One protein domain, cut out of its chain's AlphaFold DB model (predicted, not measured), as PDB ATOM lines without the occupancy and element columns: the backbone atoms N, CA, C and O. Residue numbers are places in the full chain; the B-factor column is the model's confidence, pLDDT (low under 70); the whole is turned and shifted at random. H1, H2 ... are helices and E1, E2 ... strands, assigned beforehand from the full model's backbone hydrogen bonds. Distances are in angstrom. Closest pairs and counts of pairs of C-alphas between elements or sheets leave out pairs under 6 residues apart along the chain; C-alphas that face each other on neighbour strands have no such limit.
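AT A GLANCE: This is residues 3 to 113 of the 176 residues of an uncharacterized protein of Herbaspirillum sp. C9C3 (UniProt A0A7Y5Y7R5). A twisted sheet of three strands, E4 E5 E6, has the longest helix, H3, running along one face. H1 turns off at one end of the sheet, the loop of residues 76 to 83 sticks out, and the short H2 leads back to H3; near the other end of H3 sits a small hairpin, E2 and E3. The printed part has 111 residues, with six named strands and then three named helices along the chain, in the mixed class. The large sheet is antiparallel, in the order E4 E5 E6. The whole is loose, with a radius of gyration of the C-alphas of 16.6 A, and only just flat, spanning 49 by 41 by 23 A.

IN THESE COORDINATES: Find C-alpha 30 at (-49.377, -23.591, 29.003); from there E4 runs to residue 37, 20.2 A, bending by 53 degrees at residue 34. E5, residues 43 to 53, measures 20.6 A from first to last C-alpha and bends by 114 degrees at residue 46. E6, residues 59 to 65, measures 16.5 A. H1 takes residues 67 to 75, 12.7 A, and H2 residues 86 to 89. H3 begins at C-alpha 91, at (-40.149, -27.552, 16.393), and ends 18.0 A away at C-alpha 103, at (-55.704, -19.613, 20.761). Look before the sheet for E1, residues 10 to 12, E2, residues 14 to 16, and E3, residues 22 to 24.

HOW THE PARTS SIT: Start at E4, E5 and E6, a meander, each strand the antiparallel neighbour of the one before. In the hairpin E4 and E5, N 32 and O 51 are 3.0 A apart; in the hairpin E5 and E6, N 50 and O 63 are 2.8 A apart, both within hydrogen-bond range. H3 is on this sheet, making two layers, a helix on one face of a sheet. Its height over the sheet is 10.0 A, and it runs along the strands, at 21 degrees to E4 on the local plane. The closest C-alphas of E4 and H3, Met 31 and Met 96, are 6.7 A apart. H1 is on the sheet too, over none of its strands; its closest C-alpha pair with E5 is Gly 46 and Gln 68, 4.5 A. H1 and H2 touch, closest at C-alphas 70 and 89, 5.9 A; H2 and H3 touch only at the corner, closest at C-alphas 87 and 94, 3.7 A. H1 and H3 are apart. In the hairpin E2 and E3, N 23 and O 15 are 2.8 A apart, within hydrogen-bond range; the closest C-alphas of E3 and H3, Asp 24 and Ala 103, are 6.8 A apart. E1 pairs with no named strand and runs on into E2 at 65 degrees. Every O i to N i+4 pair is within hydrogen-bond range in H1 and H3; H2 is too short for one.

THE WHOLE: The C-alphas of Asp 40 and Leu 112, the two farthest apart, are 51.8 A apart. The printed part has no cut and no long link. Residues 76 to 83 stand free, and there residues 80 to 82 have pLDDT under 70; the mean of the printed part is 89.1.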
ATOM      1  N   PHE A   3     -51.410 -32.448  22.052       88.88
ATOM      2  CA  PHE A   3     -49.982 -32.677  22.218       88.88
ATOM      3  C   PHE A   3     -49.771 -34.106  22.719       88.88
ATOM      4  O   PHE A   3     -50.480 -34.559  23.621       88.88
ATOM      5  N   LEU A   4     -48.837 -34.818  22.094       89.56
ATOM      6  CA  LEU A   4     -48.479 -36.192  22.425       89.56
ATOM      7  C   LEU A   4     -47.027 -36.208  22.878       89.56
ATOM      8  O   LEU A   4     -46.150 -35.791  22.123       89.56
ATOM      9  N   THR A   5     -46.779 -36.684  24.093       89.56
ATOM     10  CA  THR A   5     -45.403 -36.896  24.556       89.56
ATOM     11  C   THR A   5     -44.825 -38.177  23.950       89.56
ATOM     12  O   THR A   5     -45.589 -39.046  23.511       89.56
ATOM     13  N   PRO A   6     -43.490 -38.352  23.959       85.50
ATOM     14  CA  PRO A   6     -42.849 -39.598  23.530       85.50
ATOM     15  C   PRO A   6     -43.361 -40.846  24.269       85.50
ATOM     16  O   PRO A   6     -43.368 -41.940  23.713       85.50
ATOM     17  N   GLU A   7     -43.850 -40.690  25.503       88.94
ATOM     18  CA  GLU A   7     -44.443 -41.762  26.312       88.94
ATOM     19  C   GLU A   7     -45.929 -42.023  25.984       88.94
ATOM     20  O   GLU A   7     -46.607 -42.740  26.719       88.94
ATOM     21  N   ASN A   8     -46.450 -41.452  24.892       88.56
ATOM     22  CA  ASN A   8     -47.854 -41.511  24.465       88.56
ATOM     23  C   ASN A   8     -48.853 -40.885  25.450       88.56
ATOM     24  O   ASN A   8     -50.039 -41.229  25.442       88.56
ATOM     25  N   LYS A   9     -48.414 -39.943  26.294       93.44
ATOM     26  CA  LYS A   9     -49.343 -39.176  27.128       93.44
ATOM     27  C   LYS A   9     -49.996 -38.084  26.287       93.44
ATOM     28  O   LYS A   9     -49.309 -37.303  25.630       93.44
ATOM     29  N   GLU A  10     -51.325 -38.033  26.316       93.81
ATOM     30  CA  GLU A  10     -52.095 -37.073  25.526       93.81
ATOM     31  C   GLU A  10     -52.546 -35.877  26.363       93.81
ATOM     32  O   GLU A  10     -53.166 -36.038  27.415       93.81
ATOM     33  N   TYR A  11     -52.323 -34.677  25.832       93.94
ATOM     34  CA  TYR A  11     -52.851 -33.431  26.375       93.94
ATOM     35  C   TYR A  11     -53.719 -32.754  25.319       93.94
ATOM     36  O   TYR A  11     -53.258 -32.428  24.221       93.94
ATOM     37  N   LYS A  12     -55.006 -32.576  25.623       92.94
ATOM     38  CA  LYS A  12     -55.934 -31.879  24.726       92.94
ATOM     39  C   LYS A  12     -55.620 -30.389  24.774       92.94
ATOM     40  O   LYS A  12     -55.518 -29.828  25.854       92.94
ATOM     41  N   LEU A  13     -55.465 -29.777  23.604       92.94
ATOM     42  CA  LEU A  13     -55.193 -28.342  23.504       92.94
ATOM     43  C   LEU A  13     -56.401 -27.607  22.945       92.94
ATOM     44  O   LEU A  13     -56.901 -26.676  23.553       92.94
ATOM     45  N   PHE A  14     -56.916 -28.072  21.808       91.25
ATOM     46  CA  PHE A  14     -58.011 -27.400  21.118       91.25
ATOM     47  C   PHE A  14     -58.961 -28.409  20.497       91.25
ATOM     48  O   PHE A  14     -58.533 -29.480  20.042       91.25
ATOM     49  N   ARG A  15     -60.236 -28.058  20.383       87.50
ATOM     50  CA  ARG A  15     -61.183 -28.751  19.503       87.50
ATOM     51  C   ARG A  15     -61.503 -27.834  18.332       87.50
ATOM     52  O   ARG A  15     -61.823 -26.671  18.517       87.50
ATOM     53  N   TYR A  16     -61.380 -28.360  17.117       81.19
ATOM     54  CA  TYR A  16     -61.841 -27.635  15.939       81.19
ATOM     55  C   TYR A  16     -63.369 -27.560  15.977       81.19
ATOM     56  O   TYR A  16     -64.025 -28.580  16.209       81.19
ATOM     57  N   LEU A  17     -63.897 -26.354  15.780       80.31
ATOM     58  CA  LEU A  17     -65.319 -26.095  15.589       80.31
ATOM     59  C   LEU A  17     -65.546 -25.970  14.090       80.31
ATOM     60  O   LEU A  17     -65.308 -26.961  13.427       80.31
ATOM     61  N   LYS A  18     -65.933 -24.802  13.557       75.00
ATOM     62  CA  LYS A  18     -66.256 -24.558  12.138       75.00
ATOM     63  C   LYS A  18     -65.553 -23.312  11.598       75.00
ATOM     64  O   LYS A  18     -65.270 -22.401  12.367       75.00
ATOM     65  N   LYS A  19     -65.300 -23.236  10.281       75.06
ATOM     66  CA  LYS A  19     -64.713 -22.054   9.600       75.06
ATOM     67  C   LYS A  19     -63.429 -21.534  10.274       75.06
ATOM     68  O   LYS A  19     -63.292 -20.343  10.525       75.06
ATOM     69  N   ALA A  20     -62.498 -22.438  10.584       74.56
ATOM     70  CA  ALA A  20     -61.245 -22.118  11.285       74.56
ATOM     71  C   ALA A  20     -61.414 -21.510  12.695       74.56
ATOM     72  O   ALA A  20     -60.480 -20.894  13.205       74.56
ATOM     73  N   LEU A  21     -62.571 -21.711  13.333       80.44
ATOM     74  CA  LEU A  21     -62.787 -21.415  14.748       80.44
ATOM     75  C   LEU A  21     -62.503 -22.644  15.607       80.44
ATOM     76  O   LEU A  21     -62.675 -23.792  15.174       80.44
ATOM     77  N   PHE A  22     -62.091 -22.390  16.841       86.19
ATOM     78  CA  PHE A  22     -61.678 -23.420  17.780       86.19
ATOM     79  C   PHE A  22     -62.330 -23.215  19.146       86.19
ATOM     80  O   PHE A  22     -62.789 -22.133  19.495       86.19
ATOM     81  N   GLU A  23     -62.368 -24.282  19.921       91.88
ATOM     82  CA  GLU A  23     -62.585 -24.238  21.359       91.88
ATOM     83  C   GLU A  23     -61.251 -24.504  22.052       91.88
ATOM     84  O   GLU A  23     -60.518 -25.427  21.670       91.88
ATOM     85  N   ASP A  24     -60.978 -23.720  23.090       94.06
ATOM     86  CA  ASP A  24     -59.843 -23.923  23.977       94.06
ATOM     87  C   ASP A  24     -60.138 -25.041  24.986       94.06
ATOM     88  O   ASP A  24     -61.091 -24.971  25.759       94.06
ATOM     89  N   LEU A  25     -59.315 -26.089  24.968       94.50
ATOM     90  CA  LEU A  25     -59.400 -27.234  25.878       94.50
ATOM     91  C   LEU A  25     -58.230 -27.284  26.865       94.50
ATOM     92  O   LEU A  25     -58.070 -28.294  27.554       94.50
ATOM     93  N   ARG A  26     -57.387 -26.247  26.909       94.00
ATOM     94  CA  ARG A  26     -56.147 -26.259  27.690       94.00
ATOM     95  C   ARG A  26     -56.388 -26.271  29.192       94.00
ATOM     96  O   ARG A  26     -55.541 -26.794  29.893       94.00
ATOM     97  N   ASP A  27     -57.487 -25.710  29.692       91.00
ATOM     98  CA  ASP A  27     -57.782 -25.657  31.138       91.00
ATOM     99  C   ASP A  27     -56.566 -25.189  31.981       91.00
ATOM    100  O   ASP A  27     -56.126 -25.824  32.940       91.00
ATOM    101  N   GLY A  28     -55.935 -24.098  31.531       92.69
ATOM    102  CA  GLY A  28     -54.728 -23.523  32.138       92.69
ATOM    103  C   GLY A  28     -53.406 -24.239  31.822       92.69
ATOM    104  O   GLY A  28     -52.361 -23.814  32.317       92.69
ATOM    105  N   LEU A  29     -53.412 -25.273  30.973       96.19
ATOM    106  CA  LEU A  29     -52.191 -25.789  30.353       96.19
ATOM    107  C   LEU A  29     -51.499 -24.684  29.549       96.19
ATOM    108  O   LEU A  29     -52.117 -24.028  28.706       96.19
ATOM    109  N   HIS A  30     -50.197 -24.536  29.751       95.12
ATOM    110  CA  HIS A  30     -49.377 -23.591  29.003       95.12
ATOM    111  C   HIS A  30     -47.983 -24.163  28.752       95.12
ATOM    112  O   HIS A  30     -47.592 -25.186  29.316       95.12
ATOM    113  N   MET A  31     -47.269 -23.541  27.822       95.44
ATOM    114  CA  MET A  31     -45.955 -23.985  27.375       95.44
ATOM    115  C   MET A  31     -44.959 -22.851  27.556       95.44
ATOM    116  O   MET A  31     -45.309 -21.693  27.335       95.44
ATOM    117  N   GLU A  32     -43.725 -23.191  27.903       96.00
ATOM    118  CA  GLU A  32     -42.621 -22.238  27.931       96.00
ATOM    119  C   GLU A  32     -41.362 -22.829  27.292       96.00
ATOM    120  O   GLU A  32     -41.138 -24.046  27.297       96.00
ATOM    121  N   LEU A  33     -40.530 -21.932  26.766       95.12
ATOM    122  CA  LEU A  33     -39.150 -22.199  26.389       95.12
ATOM    123  C   LEU A  33     -38.245 -21.342  27.264       95.12
ATOM    124  O   LEU A  33     -38.325 -20.114  27.238       95.12
ATOM    125  N   VAL A  34     -37.371 -21.998  28.018       96.00
ATOM    126  CA  VAL A  34     -36.414 -21.342  28.917       96.00
ATOM    127  C   VAL A  34     -34.989 -21.804  28.610       96.00
ATOM    128  O   VAL A  34     -34.809 -22.882  28.037       96.00
ATOM    129  N   PRO A  35     -33.948 -21.037  28.981       96.75
ATOM    130  CA  PRO A  35     -32.578 -21.533  28.925       96.75
ATOM    131  C   PRO A  35     -32.438 -22.818  29.743       96.75
ATOM    132  O   PRO A  35     -32.949 -22.913  30.858       96.75
ATOM    133  N   THR A  36     -31.724 -23.810  29.214       97.62
ATOM    134  CA  THR A  36     -31.378 -24.984  30.022       97.62
ATOM    135  C   THR A  36     -30.382 -24.573  31.094       97.62
ATOM    136  O   THR A  36     -29.381 -23.933  30.783       97.62
ATOM    137  N   GLU A  37     -30.607 -24.975  32.340       96.81
ATOM    138  CA  GLU A  37     -29.730 -24.646  33.465       96.81
ATOM    139  C   GLU A  37     -28.983 -25.876  33.993       96.81
ATOM    140  O   GLU A  37     -29.467 -27.010  33.964       96.81
ATOM    141  N   LYS A  38     -27.773 -25.648  34.501       94.25
ATOM    142  CA  LYS A  38     -27.029 -26.614  35.312       94.25
ATOM    143  C   LYS A  38     -27.549 -26.597  36.750       94.25
ATOM    144  O   LYS A  38     -28.290 -25.714  37.163       94.25
ATOM    145  N   LYS A  39     -27.068 -27.540  37.567       91.62
ATOM    146  CA  LYS A  39     -27.407 -27.624  39.002       91.62
ATOM    147  C   LYS A  39     -27.082 -26.359  39.805       91.62
ATOM    148  O   LYS A  39     -27.651 -26.168  40.870       91.62
ATOM    149  N   ASP A  40     -26.142 -25.548  39.330       93.31
ATOM    150  CA  ASP A  40     -25.740 -24.286  39.958       93.31
ATOM    151  C   ASP A  40     -26.551 -23.072  39.459       93.31
ATOM    152  O   ASP A  40     -26.244 -21.947  39.843       93.31
ATOM    153  N   GLY A  41     -27.567 -23.286  38.613       91.50
ATOM    154  CA  GLY A  41     -28.391 -22.232  38.013       91.50
ATOM    155  C   GLY A  41     -27.738 -21.524  36.824       91.50
ATOM    156  O   GLY A  41     -28.317 -20.601  36.259       91.50
ATOM    157  N   SER A  42     -26.526 -21.917  36.414       93.44
ATOM    158  CA  SER A  42     -25.909 -21.345  35.216       93.44
ATOM    159  C   SER A  42     -26.515 -21.933  33.943       93.44
ATOM    160  O   SER A  42     -26.731 -23.142  33.843       93.44
ATOM    161  N   ALA A  43     -26.743 -21.087  32.937       95.56
ATOM    162  CA  ALA A  43     -27.232 -21.539  31.642       95.56
ATOM    163  C   ALA A  43     -26.221 -22.473  30.950       95.56
ATOM    164  O   ALA A  43     -25.002 -22.272  31.003       95.56
ATOM    165  N   VAL A  44     -26.734 -23.489  30.263       97.00
ATOM    166  CA  VAL A  44     -25.996 -24.353  29.345       97.00
ATOM    167  C   VAL A  44     -26.012 -23.678  27.971       97.00
ATOM    168  O   VAL A  44     -27.075 -23.592  27.353       97.00
ATOM    169  N   PRO A  45     -24.868 -23.174  27.473       95.75
ATOM    170  CA  PRO A  45     -24.836 -22.424  26.223       95.75
ATOM    171  C   PRO A  45     -25.380 -23.233  25.047       95.75
ATOM    172  O   PRO A  45     -24.987 -24.380  24.845       95.75
ATOM    173  N   GLY A  46     -26.271 -22.614  24.277       95.38
ATOM    174  CA  GLY A  46     -26.873 -23.197  23.080       95.38
ATOM    175  C   GLY A  46     -27.980 -24.225  23.325       95.38
ATOM    176  O   GLY A  46     -28.497 -24.789  22.362       95.38
ATOM    177  N   TYR A  47     -28.371 -24.462  24.581       97.81
ATOM    178  CA  TYR A  47     -29.464 -25.365  24.932       97.81
ATOM    179  C   TYR A  47     -30.679 -24.598  25.457       97.81
ATOM    180  O   TYR A  47     -30.556 -23.588  26.154       97.81
ATOM    181  N   SER A  48     -31.865 -25.092  25.118       97.56
ATOM    182  CA  SER A  48     -33.138 -24.628  25.671       97.56
ATOM    183  C   SER A  48     -33.932 -25.807  26.207       97.56
ATOM    184  O   SER A  48     -33.767 -26.945  25.763       97.56
ATOM    185  N   THR A  49     -34.796 -25.526  27.172       97.75
ATOM    186  CA  THR A  49     -35.709 -26.485  27.773       97.75
ATOM    187  C   THR A  49     -37.135 -26.067  27.454       97.75
ATOM    188  O   THR A  49     -37.582 -24.994  27.854       97.75
ATOM    189  N   PHE A  50     -37.840 -26.927  26.727       97.19
ATOM    190  CA  PHE A  50     -39.285 -26.854  26.565       97.19
ATOM    191  C   PHE A  50     -39.960 -27.459  27.789       97.19
ATOM    192  O   PHE A  50     -39.561 -28.537  28.239       97.19
ATOM    193  N   ARG A  51     -41.007 -26.803  28.289       97.38
ATOM    194  CA  ARG A  51     -41.862 -27.327  29.357       97.38
ATOM    195  C   ARG A  51     -43.328 -27.179  28.985       97.38
ATOM    196  O   ARG A  51     -43.752 -26.144  28.479       97.38
ATOM    197  N   LEU A  52     -44.097 -28.216  29.293       96.75
ATOM    198  CA  LEU A  52     -45.551 -28.167  29.373       96.75
ATOM    199  C   LEU A  52     -45.934 -28.117  30.851       96.75
ATOM    200  O   LEU A  52     -45.572 -29.023  31.606       96.75
ATOM    201  N   LEU A  53     -46.686 -27.095  31.241       97.44
ATOM    202  CA  LEU A  53     -47.113 -26.858  32.615       97.44
ATOM    203  C   LEU A  53     -48.634 -26.909  32.730       97.44
ATOM    204  O   LEU A  53     -49.349 -26.698  31.747       97.44
ATOM    205  N   ASN A  54     -49.131 -27.204  33.929       96.31
ATOM    206  CA  ASN A  54     -50.550 -27.073  34.257       96.31
ATOM    207  C   ASN A  54     -50.900 -25.673  34.786       96.31
ATOM    208  O   ASN A  54     -50.055 -24.789  34.870       96.31
ATOM    209  N   SER A  55     -52.154 -25.490  35.201       95.69
ATOM    210  CA  SER A  55     -52.670 -24.241  35.778       95.69
ATOM    211  C   SER A  55     -52.040 -23.823  37.117       95.69
ATOM    212  O   SER A  55     -52.386 -22.771  37.648       95.69
ATOM    213  N   ARG A  56     -51.156 -24.649  37.690       96.81
ATOM    214  CA  ARG A  56     -50.432 -24.412  38.948       96.81
ATOM    215  C   ARG A  56     -48.918 -24.311  38.743       96.81
ATOM    216  O   ARG A  56     -48.179 -24.446  39.714       96.81
ATOM    217  N   ASP A  57     -48.471 -24.146  37.500       95.75
ATOM    218  CA  ASP A  57     -47.057 -24.120  37.114       95.75
ATOM    219  C   ASP A  57     -46.296 -25.415  37.474       95.75
ATOM    220  O   ASP A  57     -45.074 -25.431  37.624       95.75
ATOM    221  N   GLU A  58     -47.003 -26.544  37.605       96.88
ATOM    222  CA  GLU A  58     -46.362 -27.847  37.784       96.88
ATOM    223  C   GLU A  58     -45.936 -28.395  36.418       96.88
ATOM    224  O   GLU A  58     -46.745 -28.494  35.489       96.88
ATOM    225  N   ILE A  59     -44.667 -28.796  36.305       96.88
ATOM    226  CA  ILE A  59     -44.107 -29.370  35.079       96.88
ATOM    227  C   ILE A  59     -44.737 -30.744  34.827       96.88
ATOM    228  O   ILE A  59     -44.549 -31.697  35.583       96.88
ATOM    229  N   LEU A  60     -45.470 -30.854  33.722       95.94
ATOM    230  CA  LEU A  60     -46.102 -32.090  33.263       95.94
ATOM    231  C   LEU A  60     -45.234 -32.867  32.271       95.94
ATOM    232  O   LEU A  60     -45.383 -34.086  32.140       95.94
ATOM    233  N   HIS A  61     -44.393 -32.153  31.527       95.50
ATOM    234  CA  HIS A  61     -43.429 -32.698  30.580       95.50
ATOM    235  C   HIS A  61     -42.316 -31.676  30.350       95.50
ATOM    236  O   HIS A  61     -42.601 -30.484  30.239       95.50
ATOM    237  N   GLU A  62     -41.072 -32.137  30.244       95.81
ATOM    238  CA  GLU A  62     -39.929 -31.287  29.923       95.81
ATOM    239  C   GLU A  62     -38.966 -31.977  28.958       95.81
ATOM    240  O   GLU A  62     -38.756 -33.190  29.029       95.81
ATOM    241  N   VAL A  63     -38.369 -31.194  28.062       95.31
ATOM    242  CA  VAL A  63     -37.349 -31.663  27.120       95.31
ATOM    243  C   VAL A  63     -36.288 -30.586  26.960       95.31
ATOM    244  O   VAL A  63     -36.586 -29.474  26.532       95.31
ATOM    245  N   SER A  64     -35.037 -30.927  27.266       96.62
ATOM    246  CA  SER A  64     -33.885 -30.075  26.956       96.62
ATOM    247  C   SER A  64     -33.266 -30.491  25.625       96.62
ATOM    248  O   SER A  64     -33.066 -31.682  25.382       96.62
ATOM    249  N   TYR A  65     -32.956 -29.525  24.764       96.25
ATOM    250  CA  TYR A  65     -32.465 -29.772  23.409       96.25
ATOM    251  C   TYR A  65     -31.437 -28.719  22.978       96.25
ATOM    252  O   TYR A  65     -31.379 -27.617  23.523       96.25
ATOM    253  N   HIS A  66     -30.597 -29.073  22.002       96.75
ATOM    254  CA  HIS A  66     -29.563 -28.187  21.459       96.75
ATOM    255  C   HIS A  66     -30.188 -27.181  20.477       96.75
ATOM    256  O   HIS A  66     -30.147 -27.372  19.264       96.75
ATOM    257  N   ALA A  67     -30.803 -26.127  21.014       95.81
ATOM    258  CA  ALA A  67     -31.506 -25.096  20.251       95.81
ATOM    259  C   ALA A  67     -30.594 -24.325  19.279       95.81
ATOM    260  O   ALA A  67     -31.019 -23.985  18.175       95.81
ATOM    261  N   GLN A  68     -29.322 -24.107  19.641       95.44
ATOM    262  CA  GLN A  68     -28.364 -23.382  18.796       95.44
ATOM    263  C   GLN A  68     -28.186 -24.030  17.423       95.44
ATOM    264  O   GLN A  68     -28.059 -23.319  16.435       95.44
ATOM    265  N   PHE A  69     -28.261 -25.360  17.338       94.19
ATOM    266  CA  PHE A  69     -28.194 -26.062  16.058       94.19
ATOM    267  C   PHE A  69     -29.261 -25.578  15.065       94.19
ATOM    268  O   PHE A  69     -28.957 -25.362  13.896       94.19
ATOM    269  N   PHE A  70     -30.497 -25.362  15.522       93.25
ATOM    270  CA  PHE A  70     -31.586 -24.888  14.664       93.25
ATOM    271  C   PHE A  70     -31.428 -23.412  14.296       93.25
ATOM    272  O   PHE A  70     -31.746 -23.027  13.174       93.25
ATOM    273  N   VAL A  71     -30.883 -22.601  15.209       90.94
ATOM    274  CA  VAL A  71     -30.526 -21.204  14.930       90.94
ATOM    275  C   VAL A  71     -29.442 -21.131  13.857       90.94
ATOM    276  O   VAL A  71     -29.584 -20.369  12.905       90.94
ATOM    277  N   ASP A  72     -28.395 -21.945  13.965       92.06
ATOM    278  CA  ASP A  72     -27.299 -21.975  12.995       92.06
ATOM    279  C   ASP A  72     -27.789 -22.420  11.611       92.06
ATOM    280  O   ASP A  72     -27.406 -21.826  10.602       92.06
ATOM    281  N   LEU A  73     -28.677 -23.421  11.552       89.25
ATOM    282  CA  LEU A  73     -29.317 -23.842  10.302       89.25
ATOM    283  C   LEU A  73     -30.190 -22.737   9.701       89.25
ATOM    284  O   LEU A  73     -30.095 -22.485   8.504       89.25
ATOM    285  N   TYR A  74     -31.001 -22.066  10.522       87.19
ATOM    286  CA  TYR A  74     -31.843 -20.957  10.078       87.19
ATOM    287  C   TYR A  74     -31.008 -19.791   9.529       87.19
ATOM    288  O   TYR A  74     -31.287 -19.289   8.444       87.19
ATOM    289  N   LEU A  75     -29.946 -19.392  10.235       87.75
ATOM    290  CA  LEU A  75     -29.041 -18.322   9.796       87.75
ATOM    291  C   LEU A  75     -28.212 -18.712   8.564       87.75
ATOM    292  O   LEU A  75     -27.783 -17.838   7.811       87.75
ATOM    293  N   GLY A  76     -27.972 -20.009   8.369       87.06
ATOM    294  CA  GLY A  76     -27.307 -20.560   7.193       87.06
ATOM    295  C   GLY A  76     -28.227 -20.786   5.988       87.06
ATOM    296  O   GLY A  76     -27.721 -21.149   4.922       87.06
ATOM    297  N   ASP A  77     -29.546 -20.596   6.123       82.25
ATOM    298  CA  ASP A  77     -30.494 -20.793   5.024       82.25
ATOM    299  C   ASP A  77     -30.329 -19.687   3.971       82.25
ATOM    300  O   ASP A  77     -30.702 -18.531   4.159       82.25
ATOM    301  N   PHE A  78     -29.751 -20.060   2.831       77.56
ATOM    302  CA  PHE A  78     -29.563 -19.185   1.673       77.56
ATOM    303  C   PHE A  78     -30.724 -19.273   0.672       77.56
ATOM    304  O   PHE A  78     -30.709 -18.594  -0.360       77.56
ATOM    305  N   THR A  79     -31.707 -20.145   0.918       73.62
ATOM    306  CA  THR A  79     -32.865 -20.276   0.037       73.62
ATOM    307  C   THR A  79     -33.785 -19.081   0.284       73.62
ATOM    308  O   THR A  79     -34.259 -18.868   1.393       73.62
ATOM    309  N   ALA A  80     -33.996 -18.254  -0.745       51.84
ATOM    310  CA  ALA A  80     -34.684 -16.958  -0.675       51.84
ATOM    311  C   ALA A  80     -36.211 -17.068  -0.454       51.84
ATOM    312  O   ALA A  80     -37.008 -16.504  -1.202       51.84
ATOM    313  N   SER A  81     -36.627 -17.826   0.557       60.75
ATOM    314  CA  SER A  81     -38.023 -18.032   0.930       60.75
ATOM    315  C   SER A  81     -38.387 -17.003   2.000       60.75
ATOM    316  O   SER A  81     -37.941 -17.118   3.137       60.75
ATOM    317  N   VAL A  82     -39.185 -15.992   1.648       61.97
ATOM    318  CA  VAL A  82     -39.570 -14.889   2.558       61.97
ATOM    319  C   VAL A  82     -40.478 -15.315   3.719       61.97
ATOM    320  O   VAL A  82     -40.605 -14.571   4.685       61.97
ATOM    321  N   ASP A  83     -41.044 -16.521   3.657       70.69
ATOM    322  CA  ASP A  83     -42.030 -17.009   4.630       70.69
ATOM    323  C   ASP A  83     -41.439 -17.958   5.688       70.69
ATOM    324  O   ASP A  83     -42.184 -18.550   6.468       70.69
ATOM    325  N   ARG A  84     -40.110 -18.141   5.723       74.12
ATOM    326  CA  ARG A  84     -39.451 -18.981   6.737       74.12
ATOM    327  C   ARG A  84     -38.936 -18.150   7.899       74.12
ATOM    328  O   ARG A  84     -38.210 -17.173   7.732       74.12
ATOM    329  N   ASP A  85     -39.228 -18.626   9.096       82.19
ATOM    330  CA  ASP A  85     -38.702 -18.096  10.346       82.19
ATOM    331  C   ASP A  85     -38.146 -19.230  11.218       82.19
ATOM    332  O   ASP A  85     -38.165 -20.402  10.834       82.19
ATOM    333  N   LEU A  86     -37.638 -18.896  12.406       81.81
ATOM    334  CA  LEU A  86     -37.059 -19.894  13.302       81.81
ATOM    335  C   LEU A  86     -38.055 -21.005  13.675       81.81
ATOM    336  O   LEU A  86     -37.639 -22.144  13.837       81.81
ATOM    337  N   GLY A  87     -39.361 -20.723  13.739       80.50
ATOM    338  CA  GLY A  87     -40.384 -21.738  14.027       80.50
ATOM    339  C   GLY A  87     -40.597 -22.741  12.891       80.50
ATOM    340  O   GLY A  87     -41.208 -23.785  13.105       80.50
ATOM    341  N   THR A  88     -40.070 -22.455  11.697       84.00
ATOM    342  CA  THR A  88     -40.014 -23.411  10.580       84.00
ATOM    343  C   THR A  88     -38.945 -24.487  10.805       84.00
ATOM    344  O   THR A  88     -39.080 -25.606  10.316       84.00
ATOM    345  N   TRP A  89     -37.882 -24.152  11.544       85.69
ATOM    346  CA  TRP A  89     -36.715 -25.012  11.766       85.69
ATOM    347  C   TRP A  89     -36.706 -25.637  13.163       85.69
ATOM    348  O   TRP A  89     -36.383 -26.813  13.312       85.69
ATOM    349  N   ASP A  90     -37.071 -24.860  14.178       92.06
ATOM    350  CA  ASP A  90     -37.184 -25.286  15.566       92.06
ATOM    351  C   ASP A  90     -38.635 -25.669  15.881       92.06
ATOM    352  O   ASP A  90     -39.531 -24.823  15.975       92.06
ATOM    353  N   PHE A  91     -38.846 -26.973  16.080       90.38
ATOM    354  CA  PHE A  91     -40.149 -27.552  16.393       90.38
ATOM    355  C   PHE A  91     -40.827 -26.894  17.600       90.38
ATOM    356  O   PHE A  91     -42.031 -26.649  17.546       90.38
ATOM    357  N   PHE A  92     -40.100 -26.610  18.684       94.06
ATOM    358  CA  PHE A  92     -40.720 -26.088  19.904       94.06
ATOM    359  C   PHE A  92     -41.108 -24.618  19.749       94.06
ATOM    360  O   PHE A  92     -42.173 -24.215  20.217       94.06
ATOM    361  N   VAL A  93     -40.307 -23.835  19.020       91.44
ATOM    362  CA  VAL A  93     -40.664 -22.455  18.653       91.44
ATOM    363  C   VAL A  93     -41.908 -22.443  17.760       91.44
ATOM    364  O   VAL A  93     -42.841 -21.676  18.007       91.44
ATOM    365  N   GLY A  94     -41.953 -23.317  16.748       89.38
ATOM    366  CA  GLY A  94     -43.112 -23.470  15.868       89.38
ATOM    367  C   GLY A  94     -44.366 -23.923  16.618       89.38
ATOM    368  O   GLY A  94     -45.446 -23.370  16.411       89.38
ATOM    369  N   LEU A  95     -44.221 -24.876  17.544       90.56
ATOM    370  CA  LEU A  95     -45.306 -25.371  18.387       90.56
ATOM    371  C   LEU A  95     -45.919 -24.255  19.239       90.56
ATOM    372  O   LEU A  95     -47.138 -24.094  19.210       90.56
ATOM    373  N   MET A  96     -45.108 -23.486  19.977       91.44
ATOM    374  CA  MET A  96     -45.626 -22.408  20.832       91.44
ATOM    375  C   MET A  96     -46.381 -21.360  20.013       91.44
ATOM    376  O   MET A  96     -47.503 -20.996  20.365       91.44
ATOM    377  N   ARG A  97     -45.826 -20.952  18.866       86.25
ATOM    378  CA  ARG A  97     -46.497 -20.004  17.967       86.25
ATOM    379  C   ARG A  97     -47.797 -20.554  17.404       86.25
ATOM    380  O   ARG A  97     -48.801 -19.853  17.419       86.25
ATOM    381  N   GLY A  98     -47.816 -21.815  16.971       86.31
ATOM    382  CA  GLY A  98     -49.040 -22.459  16.499       86.31
ATOM    383  C   GLY A  98     -50.122 -22.527  17.583       86.31
ATOM    384  O   GLY A  98     -51.301 -22.326  17.296       86.31
ATOM    385  N   VAL A  99     -49.734 -22.758  18.842       89.75
ATOM    386  CA  VAL A  99     -50.657 -22.728  19.986       89.75
ATOM    387  C   VAL A  99     -51.234 -21.330  20.200       89.75
ATOM    388  O   VAL A  99     -52.449 -21.210  20.350       89.75
ATOM    389  N   GLU A 100     -50.412 -20.281  20.183       88.88
ATOM    390  CA  GLU A 100     -50.872 -18.888  20.306       88.88
ATOM    391  C   GLU A 100     -51.790 -18.479  19.146       88.88
ATOM    392  O   GLU A 100     -52.842 -17.867  19.347       88.88
ATOM    393  N   GLU A 101     -51.440 -18.877  17.926       83.50
ATOM    394  CA  GLU A 101     -52.197 -18.540  16.729       83.50
ATOM    395  C   GLU A 101     -53.576 -19.221  16.714       83.50
ATOM    396  O   GLU A 101     -54.577 -18.596  16.354       83.50
ATOM    397  N   ILE A 102     -53.671 -20.479  17.161       84.88
ATOM    398  CA  ILE A 102     -54.956 -21.175  17.329       84.88
ATOM    399  C   ILE A 102     -55.740 -20.600  18.513       84.88
ATOM    400  O   ILE A 102     -56.956 -20.430  18.407       84.88
ATOM    401  N   ALA A 103     -55.066 -20.252  19.612       89.12
ATOM    402  CA  ALA A 103     -55.704 -19.613  20.761       89.12
ATOM    403  C   ALA A 103     -56.398 -18.300  20.365       89.12
ATOM    404  O   ALA A 103     -57.522 -18.055  20.794       89.12
ATOM    405  N   SER A 104     -55.798 -17.510  19.465       84.62
ATOM    406  CA  SER A 104     -56.412 -16.280  18.935       84.62
ATOM    407  C   SER A 104     -57.707 -16.512  18.135       84.62
ATOM    408  O   SER A 104     -58.488 -15.585  17.932       84.62
ATOM    409  N   LYS A 105     -57.947 -17.753  17.693       84.94
ATOM    410  CA  LYS A 105     -59.127 -18.191  16.930       84.94
ATOM    411  C   LYS A 105     -60.129 -18.960  17.801       84.94
ATOM    412  O   LYS A 105     -61.087 -19.537  17.272       84.94
ATOM    413  N   CYS A 106     -59.903 -19.015  19.115       89.88
ATOM    414  CA  CYS A 106     -60.825 -19.646  20.048       89.88
ATOM    415  C   CYS A 106     -62.034 -18.749  20.329       89.88
ATOM    416  O   CYS A 106     -61.923 -17.525  20.368       89.88
ATOM    417  N   VAL A 107     -63.198 -19.366  20.519       88.19
ATOM    418  CA  VAL A 107     -64.457 -18.664  20.806       88.19
ATOM    419  C   VAL A 107     -64.908 -18.905  22.243       88.19
ATOM    420  O   VAL A 107     -64.673 -19.975  22.795       88.19
ATOM    421  N   GLU A 108     -65.600 -17.927  22.830       86.25
ATOM    422  CA  GLU A 108     -66.078 -18.006  24.221       86.25
ATOM    423  C   GLU A 108     -67.249 -18.983  24.416       86.25
ATOM    424  O   GLU A 108     -67.320 -19.640  25.446       86.25
ATOM    425  N   ASN A 109     -68.150 -19.089  23.429       85.88
ATOM    426  CA  ASN A 109     -69.383 -19.889  23.509       85.88
ATOM    427  C   ASN A 109     -69.404 -20.970  22.406       85.88
ATOM    428  O   ASN A 109     -70.141 -20.848  21.416       85.88
ATOM    429  N   PRO A 110     -68.531 -21.992  22.491       80.56
ATOM    430  CA  PRO A 110     -68.327 -22.994  21.440       80.56
ATOM    431  C   PRO A 110     -69.579 -23.837  21.146       80.56
ATOM    432  O   PRO A 110     -69.798 -24.258  20.006       80.56
ATOM    433  N   GLU A 111     -70.443 -24.043  22.139       80.31
ATOM    434  CA  GLU A 111     -71.715 -24.760  22.022       80.31
ATOM    435  C   GLU A 111     -72.712 -24.103  21.059       80.31
ATOM    436  O   GLU A 111     -73.533 -24.809  20.473       80.31
ATOM    437  N   LEU A 112     -72.615 -22.785  20.834       76.94
ATOM    438  CA  LEU A 112     -73.470 -22.064  19.882       76.94
ATOM    439  C   LEU A 112     -73.043 -22.270  18.423       76.94
ATOM    440  O   LEU A 112     -73.849 -22.089  17.512       76.94
ATOM    441  N   ILE A 113     -71.778 -22.630  18.197       70.50
ATOM    442  CA  ILE A 113     -71.214 -22.867  16.861       70.50
ATOM    443  C   ILE A 113     -71.388 -24.336  16.461       70.50
ATOM    444  O   ILE A 113     -71.592 -24.636  15.284       70.50
TER     445      ILE A 113